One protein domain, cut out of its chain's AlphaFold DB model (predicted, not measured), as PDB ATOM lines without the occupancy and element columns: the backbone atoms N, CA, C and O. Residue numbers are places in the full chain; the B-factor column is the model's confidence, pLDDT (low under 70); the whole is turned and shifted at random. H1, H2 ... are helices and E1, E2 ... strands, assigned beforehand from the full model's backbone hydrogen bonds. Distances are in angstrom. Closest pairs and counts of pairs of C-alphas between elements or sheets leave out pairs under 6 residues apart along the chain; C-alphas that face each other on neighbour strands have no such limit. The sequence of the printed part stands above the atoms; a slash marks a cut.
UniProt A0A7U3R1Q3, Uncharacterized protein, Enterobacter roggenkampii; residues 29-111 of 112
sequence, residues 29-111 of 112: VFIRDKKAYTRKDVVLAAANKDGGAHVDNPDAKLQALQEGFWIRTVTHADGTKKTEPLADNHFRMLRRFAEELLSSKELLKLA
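What this domain is: This is residues 29 to 111 of the 112 residues of an uncharacterized protein of Enterobacter roggenkampii (UniProt A0A7U3R1Q3). A hairpin of two strands, E3 and E4, reaches out as an arm from one end of a small core in which helices H1 and H2 and the first part of H3 cross one another, and the short hairpin E1 and E2 is at the side of this core. At the other end of the longest axis, residues 98 to 111, which hold the last part of H3 and H4, stick out. The printed part has 83 residues, with four named strands and four named helices in the order E1, E2, H1, H2, E3, E4, H3, H4, and its class is mixed, helices and strands. The two sheets, E1 - E2 and E3 - E4, are both antiparallel. The whole is loose, with a radius of gyration of the C-alphas of 16.2 A, and elongated, spanning 53 by 31 by 31 A.

Where its parts are: The longest strands are E3, residues 70 to 75, 16.5 A from first to last C-alpha, and E4, residues 81 to 86, 14.9 A. E3 begins at C-alpha 70 (22.424, -119.279, 52.261). The other two strands are E1, residues 29 to 32, which begins at C-alpha 29 (14.076, -107.675, 49.874), and E2, residues 35 to 38. The longest helix is H3, residues 89 to 102, 20.3 A. H1 is residues 39 to 49, 15.2 A, and H2 is residues 60 to 66. H4, residues 105 to 109, ends at C-alpha 109 (7.022, -100.123, 25.504).

How they stand to each other: E3 and E4 form an antiparallel hairpin, their directions at 148 degrees, with N 74 and O 82 2.8 A apart and N 84 and O 72 2.9 A apart, within hydrogen-bond range. E3 and H3 are only just apart, their closest C-alphas at 8.3 A. H3 touches H2 with residues 89 to 90 alone, about perpendicular at 80 degrees; the closest C-alphas, of Leu 65 and His 90, are 5.5 A apart. H3 touches H1 at a steep tilt of 62 degrees, opposite ways, closest at the C-alphas of Val 42 and His 90, 6.1 A. H1 and H2 touch, about perpendicular at 84 degrees, with the C-alphas of Ala 45 and Leu 62 closest at 5.6 A. E1 and E2 form the other antiparallel hairpin, at 159 degrees, with N 37 and O 30 2.8 A apart, within hydrogen-bond range. E2 and H2 are near each other. H4 is close to H3 but not clearly touching, closest at the C-alphas of Leu 101 and Leu 107, 7.2 A. In H1, H2, H3 and H4 every O i to N i+4 pair is within hydrogen-bond range.

The domain as a whole: The two C-alphas farthest apart are those of Asp 78 and Leu 110, 52.9 A. Without residues 98 to 111, the body spans 41 by 31 by 22 A. The printed part has no cut. The link from H1 to H2, 10 residues, is short, and the other links are tight. The mean pLDDT of the printed part is 82.8, and residues 51 to 56 are under 70.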
ATOM      1  N   VAL A  29      13.732-106.403  50.544       89.12
ATOM      2  CA  VAL A  29      14.076-107.675  49.874       89.12
ATOM      3  C   VAL A  29      14.843-108.631  50.774       89.12
ATOM      4  O   VAL A  29      14.965-109.816  50.478       89.12
ATOM      5  N   PHE A  30      15.373-108.117  51.879       84.50
ATOM      6  CA  PHE A  30      16.223-108.871  52.777       84.50
ATOM      7  C   PHE A  30      16.143-108.294  54.189       84.50
ATOM      8  O   PHE A  30      16.090-107.078  54.360       84.50
ATOM      9  N   ILE A  31      16.135-109.155  55.207       87.50
ATOM     10  CA  ILE A  31      16.207-108.748  56.613       87.50
ATOM     11  C   ILE A  31      17.382-109.476  57.255       87.50
ATOM     12  O   ILE A  31      17.453-110.704  57.209       87.50
ATOM     13  N   ARG A  32      18.274-108.724  57.899       84.69
ATOM     14  CA  ARG A  32      19.349-109.261  58.740       84.69
ATOM     15  C   ARG A  32      19.513-108.399  59.977       84.69
ATOM     16  O   ARG A  32      19.405-107.182  59.892       84.69
ATOM     17  N   ASP A  33      19.729-109.041  61.122       87.19
ATOM     18  CA  ASP A  33      19.930-108.372  62.413       87.19
ATOM     19  C   ASP A  33      18.841-107.338  62.727       87.19
ATOM     20  O   ASP A  33      19.106-106.225  63.173       87.19
ATOM     21  N   LYS A  34      17.579-107.710  62.455       87.81
ATOM     22  CA  LYS A  34      16.383-106.855  62.603       87.81
ATOM     23  C   LYS A  34      16.381-105.598  61.719       87.81
ATOM     24  O   LYS A  34      15.526-104.734  61.894       87.81
ATOM     25  N   LYS A  35      17.291-105.504  60.749       89.19
ATOM     26  CA  LYS A  35      17.355-104.429  59.764       89.19
ATOM     27  C   LYS A  35      16.858-104.925  58.413       89.19
ATOM     28  O   LYS A  35      17.349-105.925  57.894       89.19
ATOM     29  N   ALA A  36      15.879-104.218  57.862       91.31
ATOM     30  CA  ALA A  36      15.420-104.428  56.500       91.31
ATOM     31  C   ALA A  36      16.351-103.708  55.518       91.31
ATOM     32  O   ALA A  36      16.789-102.585  55.772       91.31
ATOM     33  N   TYR A  37      16.626-104.367  54.402       92.19
ATOM     34  CA  TYR A  37      17.390-103.856  53.278       92.19
ATOM     35  C   TYR A  37      16.473-103.835  52.063       92.19
ATOM     36  O   TYR A  37      15.815-104.833  51.748       92.19
ATOM     37  N   THR A  38      16.409-102.684  51.407       94.62
ATOM     38  CA  THR A  38      15.577-102.455  50.221       94.62
ATOM     39  C   THR A  38      16.335-102.785  48.935       94.62
ATOM     40  O   THR A  38      17.556-102.960  48.954       94.62
ATOM     41  N   ARG A  39      15.647-102.848  47.786       93.88
ATOM     42  CA  ARG A  39      16.338-102.961  46.482       93.88
ATOM     43  C   ARG A  39      17.328-101.823  46.272       93.88
ATOM     44  O   ARG A  39      18.466-102.072  45.874       93.88
ATOM     45  N   LYS A  40      16.918-100.602  46.619       94.00
ATOM     46  CA  LYS A  40      17.772 -99.413  46.638       94.00
ATOM     47  C   LYS A  40      19.066 -99.635  47.399       94.00
ATOM     48  O   LYS A  40      20.141 -99.325  46.895       94.00
ATOM     49  N   ASP A  41      18.969-100.195  48.597       93.00
ATOM     50  CA  ASP A  41      20.127-100.438  49.448       93.00
ATOM     51  C   ASP A  41      21.134-101.386  48.809       93.00
ATOM     52  O   ASP A  41      22.334-101.128  48.859       93.00
ATOM     53  N   VAL A  42      20.638-102.460  48.199       91.44
ATOM     54  CA  VAL A  42      21.463-103.463  47.524       91.44
ATOM     55  C   VAL A  42      22.157-102.862  46.304       91.44
ATOM     56  O   VAL A  42      23.365-103.020  46.143       91.44
ATOM     57  N   VAL A  43      21.407-102.146  45.463       91.19
ATOM     58  CA  VAL A  43      21.935-101.552  44.228       91.19
ATOM     59  C   VAL A  43      22.955-100.461  44.530       91.19
ATOM     60  O   VAL A  43      24.039-100.475  43.953       91.19
ATOM     61  N   LEU A  44      22.656 -99.552  45.461       90.12
ATOM     62  CA  LEU A  44      23.580 -98.474  45.821       90.12
ATOM     63  C   LEU A  44      24.826 -98.995  46.541       90.12
ATOM     64  O   LEU A  44      25.912 -98.471  46.308       90.12
ATOM     65  N   ALA A  45      24.700-100.017  47.394       88.69
ATOM     66  CA  ALA A  45      25.864-100.626  48.034       88.69
ATOM     67  C   ALA A  45      26.802-101.250  46.992       88.69
ATOM     68  O   ALA A  45      27.998-100.979  47.022       88.69
ATOM     69  N   ALA A  46      26.264-102.007  46.035       86.94
ATOM     70  CA  ALA A  46      27.076-102.610  44.984       86.94
ATOM     71  C   ALA A  46      27.715-101.557  44.060       86.94
ATOM     72  O   ALA A  46      28.918-101.597  43.805       86.94
ATOM     73  N   ALA A  47      26.925-100.581  43.601       84.38
ATOM     74  CA  ALA A  47      27.386 -99.557  42.664       84.38
ATOM     75  C   ALA A  47      28.447 -98.626  43.271       84.38
ATOM     76  O   ALA A  47      29.437 -98.320  42.611       84.38
ATOM     77  N   ASN A  48      28.256 -98.195  44.522       81.38
ATOM     78  CA  ASN A  48      29.124 -97.189  45.137       81.38
ATOM     79  C   ASN A  48      30.304 -97.802  45.905       81.38
ATOM     80  O   ASN A  48      31.319 -97.135  46.090       81.38
ATOM     81  N   LYS A  49      30.169 -99.039  46.404       79.25
ATOM     82  CA  LYS A  49      31.088 -99.581  47.422       79.25
ATOM     83  C   LYS A  49      31.710-100.933  47.077       79.25
ATOM     84  O   LYS A  49      32.605-101.357  47.796       79.25
ATOM     85  N   ASP A  50      31.262-101.600  46.012       75.88
ATOM     86  CA  ASP A  50      31.745-102.946  45.664       75.88
ATOM     87  C   ASP A  50      32.342-103.059  44.248       75.88
ATOM     88  O   ASP A  50      33.142-103.954  43.996       75.88
ATOM     89  N   GLY A  51      32.008-102.155  43.313       62.69
ATOM     90  CA  GLY A  51      32.286-102.396  41.885       62.69
ATOM     91  C   GLY A  51      32.677-101.206  41.000       62.69
ATOM     92  O   GLY A  51      32.447-101.280  39.795       62.69
ATOM     93  N   GLY A  52      33.248-100.120  41.534       59.62
ATOM     94  CA  GLY A  52      33.617 -98.925  40.752       59.62
ATOM     95  C   GLY A  52      35.115 -98.586  40.743       59.62
ATOM     96  O   GLY A  52      35.875 -99.049  41.579       59.62
ATOM     97  N   ALA A  53      35.554 -97.705  39.836       57.12
ATOM     98  CA  ALA A  53      36.901 -97.109  39.889       57.12
ATOM     99  C   ALA A  53      37.089 -96.152  41.092       57.12
ATOM    100  O   ALA A  53      38.211 -95.783  41.430       57.12
ATOM    101  N   HIS A  54      35.982 -95.760  41.733       59.12
ATOM    102  CA  HIS A  54      35.920 -94.953  42.947       59.12
ATOM    103  C   HIS A  54      35.091 -95.715  43.989       59.12
ATOM    104  O   HIS A  54      33.900 -95.469  44.145       59.12
ATOM    105  N   VAL A  55      35.702 -96.728  44.606       67.31
ATOM    106  CA  VAL A  55      35.080 -97.471  45.708       67.31
ATOM    107  C   VAL A  55      35.139 -96.602  46.959       67.31
ATOM    108  O   VAL A  55      36.225 -96.330  47.476       67.31
ATOM    109  N   ASP A  56      33.973 -96.179  47.441       65.94
ATOM    110  CA  ASP A  56      33.853 -95.607  48.779       65.94
ATOM    111  C   ASP A  56      34.204 -96.653  49.839       65.94
ATOM    112  O   ASP A  56      34.050 -97.859  49.634       65.94
ATOM    113  N   ASN A  57      34.633 -96.194  51.017       76.00
ATOM    114  CA  ASN A  57      35.029 -97.102  52.083       76.00
ATOM    115  C   ASN A  57      33.867 -98.060  52.440       76.00
ATOM    116  O   ASN A  57      32.744 -97.594  52.688       76.00
ATOM    117  N   PRO A  58      34.111 -99.384  52.481       76.50
ATOM    118  CA  PRO A  58      33.070-100.370  52.733       76.50
ATOM    119  C   PRO A  58      32.406-100.108  54.087       76.50
ATOM    120  O   PRO A  58      33.072 -99.798  55.077       76.50
ATOM    121  N   ASP A  59      31.079-100.223  54.127       82.88
ATOM    122  CA  ASP A  59      30.283-100.001  55.330       82.88
ATOM    123  C   ASP A  59      29.604-101.287  55.813       82.88
ATOM    124  O   ASP A  59      29.605-102.326  55.149       82.88
ATOM    125  N   ALA A  60      28.974-101.206  56.986       83.31
ATOM    126  CA  ALA A  60      28.249-102.330  57.573       83.31
ATOM    127  C   ALA A  60      27.104-102.846  56.677       83.31
ATOM    128  O   ALA A  60      26.721-104.009  56.775       83.31
ATOM    129  N   LYS A  61      26.548-102.001  55.795       82.69
ATOM    130  CA  LYS A  61      25.505-102.411  54.847       82.69
ATOM    131  C   LYS A  61      26.096-103.285  53.741       82.69
ATOM    132  O   LYS A  61      25.513-104.327  53.457       82.69
ATOM    133  N   LEU A  62      27.238-102.915  53.164       81.94
ATOM    134  CA  LEU A  62      27.920-103.760  52.184       81.94
ATOM    135  C   LEU A  62      28.353-105.097  52.803       81.94
ATOM    136  O   LEU A  62      28.092-106.146  52.221       81.94
ATOM    137  N   GLN A  63      28.925-105.075  54.010       84.94
ATOM    138  CA  GLN A  63      29.333-106.302  54.708       84.94
ATOM    139  C   GLN A  63      28.148-107.257  54.921       84.94
ATOM    140  O   GLN A  63      28.224-108.435  54.568       84.94
ATOM    141  N   ALA A  64      27.003-106.736  55.379       84.44
ATOM    142  CA  ALA A  64      25.778-107.524  55.526       84.44
ATOM    143  C   ALA A  64      25.273-108.112  54.190       84.44
ATOM    144  O   ALA A  64      24.614-109.150  54.157       84.44
ATOM    145  N   LEU A  65      25.581-107.477  53.065       83.12
ATOM    146  CA  LEU A  65      25.186-107.935  51.735       83.12
ATOM    147  C   LEU A  65      26.171-108.940  51.110       83.12
ATOM    148  O   LEU A  65      25.784-109.725  50.233       83.12
ATOM    149  N   GLN A  66      27.430-108.938  51.547       84.31
ATOM    150  CA  GLN A  66      28.469-109.892  51.141       84.31
ATOM    151  C   GLN A  66      28.423-111.180  51.972       84.31
ATOM    152  O   GLN A  66      28.627-112.278  51.460       84.31
ATOM    153  N   GLU A  67      28.091-111.078  53.252       83.44
ATOM    154  CA  GLU A  67      28.002-112.226  54.150       83.44
ATOM    155  C   GLU A  67      26.919-113.240  53.729       83.44
ATOM    156  O   GLU A  67      25.777-112.904  53.379       83.44
ATOM    157  N   GLY A  68      27.273-114.522  53.829       74.62
ATOM    158  CA  GLY A  68      26.416-115.631  53.431       74.62
ATOM    159  C   GLY A  68      25.226-115.861  54.356       74.62
ATOM    160  O   GLY A  68      25.417-116.201  55.516       74.62
ATOM    161  N   PHE A  69      23.994-115.740  53.844       73.56
ATOM    162  CA  PHE A  69      22.793-116.238  54.543       73.56
ATOM    163  C   PHE A  69      22.316-117.598  54.032       73.56
ATOM    164  O   PHE A  69      21.634-118.329  54.747       73.56
ATOM    165  N   TRP A  70      22.653-117.944  52.792       71.69
ATOM    166  CA  TRP A  70      22.424-119.279  52.261       71.69
ATOM    167  C   TRP A  70      23.636-120.161  52.471       71.69
ATOM    168  O   TRP A  70      24.762-119.694  52.610       71.69
ATOM    169  N   ILE A  71      23.380-121.459  52.483       81.06
ATOM    170  CA  ILE A  71      24.387-122.484  52.677       81.06
ATOM    171  C   ILE A  71      24.406-123.353  51.423       81.06
ATOM    172  O   ILE A  71      23.357-123.827  50.980       81.06
ATOM    173  N   ARG A  72      25.594-123.583  50.859       79.06
ATOM    174  CA  ARG A  72      25.792-124.554  49.779       79.06
ATOM    175  C   ARG A  72      26.571-125.761  50.282       79.06
ATOM    176  O   ARG A  72      27.470-125.636  51.108       79.06
ATOM    177  N   THR A  73      26.241-126.931  49.748       86.25
ATOM    178  CA  THR A  73      27.057-128.132  49.920       86.25
ATOM    179  C   THR A  73      27.954-128.276  48.703       86.25
ATOM    180  O   THR A  73      27.461-128.446  47.588       86.25
ATOM    181  N   VAL A  74      29.261-128.211  48.916       83.44
ATOM    182  CA  VAL A  74      30.277-128.450  47.894       83.44
ATOM    183  C   VAL A  74      30.803-129.862  48.057       83.44
ATOM    184  O   VAL A  74      31.103-130.298  49.165       83.44
ATOM    185  N   THR A  75      30.879-130.588  46.945       87.62
ATOM    186  CA  THR A  75      31.568-131.881  46.896       87.62
ATOM    187  C   THR A  75      32.962-131.631  46.342       87.62
ATOM    188  O   THR A  75      33.095-131.130  45.226       87.62
ATOM    189  N   HIS A  76      33.984-131.913  47.139       81.69
ATOM    190  CA  HIS A  76      35.380-131.778  46.746       81.69
ATOM    191  C   HIS A  76      35.817-132.971  45.882       81.69
ATOM    192  O   HIS A  76      35.137-133.997  45.816       81.69
ATOM    193  N   ALA A  77      36.954-132.835  45.194       83.19
ATOM    194  CA  ALA A  77      37.473-133.859  44.280       83.19
ATOM    195  C   ALA A  77      37.800-135.199  44.972       83.19
ATOM    196  O   ALA A  77      37.830-136.236  44.317       83.19
ATOM    197  N   ASP A  78      38.001-135.182  46.290       87.50
ATOM    198  CA  ASP A  78      38.199-136.357  47.149       87.50
ATOM    199  C   ASP A  78      36.880-137.044  47.570       87.50
ATOM    200  O   ASP A  78      36.889-138.006  48.334       87.50
ATOM    201  N   GLY A  79      35.734-136.552  47.086       83.50
ATOM    202  CA  GLY A  79      34.403-137.052  47.425       83.50
ATOM    203  C   GLY A  79      33.844-136.520  48.747       83.50
ATOM    204  O   GLY A  79      32.694-136.823  49.083       83.50
ATOM    205  N   THR A  80      34.596-135.704  49.493       87.75
ATOM    206  CA  THR A  80      34.107-135.108  50.742       87.75
ATOM    207  C   THR A  80      33.077-134.021  50.456       87.75
ATOM    208  O   THR A  80      33.215-133.212  49.537       87.75
ATOM    209  N   LYS A  81      32.003-134.000  51.251       88.56
ATOM    210  CA  LYS A  81      30.971-132.962  51.179       88.56
ATOM    211  C   LYS A  81      31.185-131.973  52.308       88.56
ATOM    212  O   LYS A  81      31.101-132.349  53.476       88.56
ATOM    213  N   LYS A  82      31.419-130.711  51.962       87.62
ATOM    214  CA  LYS A  82      31.533-129.615  52.919       87.62
ATOM    215  C   LYS A  82      30.395-128.631  52.734       87.62
ATOM    216  O   LYS A  82      29.969-128.326  51.623       87.62
ATOM    217  N   THR A  83      29.910-128.141  53.855       87.31
ATOM    218  CA  THR A  83      28.874-127.126  53.922       87.31
ATOM    219  C   THR A  83      29.547-125.773  54.111       87.31
ATOM    220  O   THR A  83      30.312-125.606  55.060       87.31
ATOM    221  N   GLU A  84      29.292-124.821  53.218       86.00
ATOM    222  CA  GLU A  84      29.875-123.480  53.295       86.00
ATOM    223  C   GLU A  84      28.844-122.374  53.021       86.00
ATOM    224  O   GLU A  84      27.907-122.584  52.237       86.00
ATOM    225  N   PRO A  85      28.982-121.199  53.668       84.19
ATOM    226  CA  PRO A  85      28.121-120.057  53.404       84.19
ATOM    227  C   PRO A  85      28.291-119.563  51.969       84.19
ATOM    228  O   PRO A  85      29.395-119.476  51.434       84.19
ATOM    229  N   LEU A  86      27.178-119.199  51.353       80.81
ATOM    230  CA  LEU A  86      27.146-118.615  50.028       80.81
ATOM    231  C   LEU A  86      27.333-117.102  50.143       80.81
ATOM    232  O   LEU A  86      26.371-116.385  50.401       80.81
ATOM    233  N   ALA A  87      28.566-116.631  49.981       84.56
ATOM    234  CA  ALA A  87      28.901-115.208  50.010       84.56
ATOM    235  C   ALA A  87      28.383-114.443  48.772       84.56
ATOM    236  O   ALA A  87      27.855-115.034  47.816       84.56
ATOM    237  N   ASP A  88      28.528-113.120  48.819       85.31
ATOM    238  CA  ASP A  88      28.222-112.151  47.764       85.31
ATOM    239  C   ASP A  88      26.780-112.244  47.270       85.31
ATOM    240  O   ASP A  88      26.470-112.350  46.080       85.31
ATOM    241  N   ASN A  89      25.851-112.274  48.224       83.25
ATOM    242  CA  ASN A  89      24.446-112.495  47.910       83.25
ATOM    243  C   ASN A  89      23.810-111.348  47.135       83.25
ATOM    244  O   ASN A  89      22.885-111.587  46.353       83.25
ATOM    245  N   HIS A  90      24.327-110.134  47.298       86.81
ATOM    246  CA  HIS A  90      23.880-108.986  46.526       86.81
ATOM    247  C   HIS A  90      24.007-109.207  45.013       86.81
ATOM    248  O   HIS A  90      23.105-108.793  44.298       86.81
ATOM    249  N   PHE A  91      24.996-109.950  44.497       87.62
ATOM    250  CA  PHE A  91      25.058-110.243  43.055       87.62
ATOM    251  C   PHE A  91      23.862-111.055  42.553       87.62
ATOM    252  O   PHE A  91      23.353-110.826  41.455       87.62
ATOM    253  N   ARG A  92      23.366-111.997  43.361       85.44
ATOM    254  CA  ARG A  92      22.184-112.803  43.008       85.44
ATOM    255  C   ARG A  92      20.918-111.959  43.045       85.44
ATOM    256  O   ARG A  92      20.075-112.087  42.161       85.44
ATOM    257  N   MET A  93      20.824-111.074  44.035       88.75
ATOM    258  CA  MET A  93      19.746-110.092  44.137       88.75
ATOM    259  C   MET A  93      19.750-109.146  42.929       88.75
ATOM    260  O   MET A  93      18.726-109.009  42.273       88.75
ATOM    261  N   LEU A  94      20.908-108.586  42.564       91.06
ATOM    262  CA  LEU A  94      21.069-107.724  41.389       91.06
ATOM    263  C   LEU A  94      20.634-108.417  40.102       91.06
ATOM    264  O   LEU A  94      19.923-107.820  39.300       91.06
ATOM    265  N   ARG A  95      21.008-109.688  39.922       89.75
ATOM    266  CA  ARG A  95      20.577-110.470  38.759       89.75
ATOM    267  C   ARG A  95      19.056-110.587  38.689       89.75
ATOM    268  O   ARG A  95      18.489-110.392  37.619       89.75
ATOM    269  N   ARG A  96      18.401-110.855  39.823       88.00
ATOM    270  CA  ARG A  96      16.938-110.910  39.897       88.00
ATOM    271  C   ARG A  96      16.300-109.543  39.633       88.00
ATOM    272  O   ARG A  96      15.327-109.469  38.893       88.00
ATOM    273  N   PHE A  97      16.850-108.462  40.184       90.75
ATOM    274  CA  PHE A  97      16.322-107.109  39.963       90.75
ATOM    275  C   PHE A  97      16.456-106.672  38.507       90.75
ATOM    276  O   PHE A  97      15.530-106.079  37.960       90.75
ATOM    277  N   ALA A  98      17.583-106.990  37.867       88.81
ATOM    278  CA  ALA A  98      17.787-106.714  36.453       88.81
ATOM    279  C   ALA A  98      16.741-107.434  35.597       88.81
ATOM    280  O   ALA A  98      16.177-106.840  34.685       88.81
ATOM    281  N   GLU A  99      16.435-108.689  35.914       86.88
ATOM    282  CA  GLU A  99      15.413-109.436  35.194       86.88
ATOM    283  C   GLU A  99      14.001-108.864  35.386       86.88
ATOM    284  O   GLU A  99      13.258-108.733  34.416       86.88
ATOM    285  N   GLU A 100      13.638-108.470  36.611       85.19
ATOM    286  CA  GLU A 100      12.359-107.797  36.893       85.19
ATOM    287  C   GLU A 100      12.187-106.528  36.042       85.19
ATOM    288  O   GLU A 100      11.100-106.270  35.527       85.19
ATOM    289  N   LEU A 101      13.265-105.764  35.837       84.62
ATOM    290  CA  LEU A 101      13.247-104.582  34.975       84.62
ATOM    291  C   LEU A 101      13.189-104.956  33.487       84.62
ATOM    292  O   LEU A 101      12.346-104.441  32.758       84.62
ATOM    293  N   LEU A 102      14.037-105.875  33.023       83.75
ATOM    294  CA  LEU A 102      14.102-106.273  31.608       83.75
ATOM    295  C   LEU A 102      12.834-106.990  31.115       83.75
ATOM    296  O   LEU A 102      12.518-106.934  29.930       83.75
ATOM    297  N   SER A 103      12.100-107.649  32.011       81.62
ATOM    298  CA  SER A 103      10.804-108.281  31.726       81.62
ATOM    299  C   SER A 103       9.605-107.340  31.913       81.62
ATOM    300  O   SER A 103       8.460-107.736  31.672       81.62
ATOM    301  N   SER A 104       9.837-106.085  32.315       79.88
ATOM    302  CA  SER A 104       8.769-105.106  32.514       79.88
ATOM    303  C   SER A 104       8.166-104.673  31.182       79.88
ATOM    304  O   SER A 104       8.818-104.030  30.359       79.88
ATOM    305  N   LYS A 105       6.869-104.950  31.003       78.38
ATOM    306  CA  LYS A 105       6.095-104.532  29.822       78.38
ATOM    307  C   LYS A 105       6.167-103.021  29.584       78.38
ATOM    308  O   LYS A 105       6.194-102.596  28.438       78.38
ATOM    309  N   GLU A 106       6.203-102.220  30.647       77.25
ATOM    310  CA  GLU A 106       6.254-100.759  30.538       77.25
ATOM    311  C   GLU A 106       7.626-100.262  30.066       77.25
ATOM    312  O   GLU A 106       7.685 -99.343  29.259       77.25
ATOM    313  N   LEU A 107       8.725-100.893  30.499       74.12
ATOM    314  CA  LEU A 107      10.059-100.553  29.989       74.12
ATOM    315  C   LEU A 107      10.239-100.996  28.535       74.12
ATOM    316  O   LEU A 107      10.840-100.266  27.754       74.12
ATOM    317  N   LEU A 108       9.681-102.149  28.157       74.75
ATOM    318  CA  LEU A 108       9.700-102.613  26.767       74.75
ATOM    319  C   LEU A 108       8.944-101.653  25.837       74.75
ATOM    320  O   LEU A 108       9.469-101.305  24.789       74.75
ATOM    321  N   LYS A 109       7.780-101.140  26.260       77.44
ATOM    322  CA  LYS A 109       7.022-100.123  25.504       77.44
ATOM    323  C   LYS A 109       7.765 -98.797  25.305       77.44
ATOM    324  O   LYS A 109       7.376 -98.038  24.432       77.44
ATOM    325  N   LEU A 110       8.761 -98.474  26.136       77.31
ATOM    326  CA  LEU A 110       9.568 -97.253  25.995       77.31
ATOM    327  C   LEU A 110      10.731 -97.412  25.003       77.31
ATOM    328  O   LEU A 110      11.371 -96.417  24.671       77.31
ATOM    329  N   ALA A 111      11.051 -98.645  24.599       70.81
ATOM    330  CA  ALA A 111      12.115 -98.937  23.641       70.81
ATOM    331  C   ALA A 111      11.628 -98.944  22.178       70.81
ATOM    332  O   ALA A 111      12.470 -98.933  21.277       70.81
TER     333      ALA A 111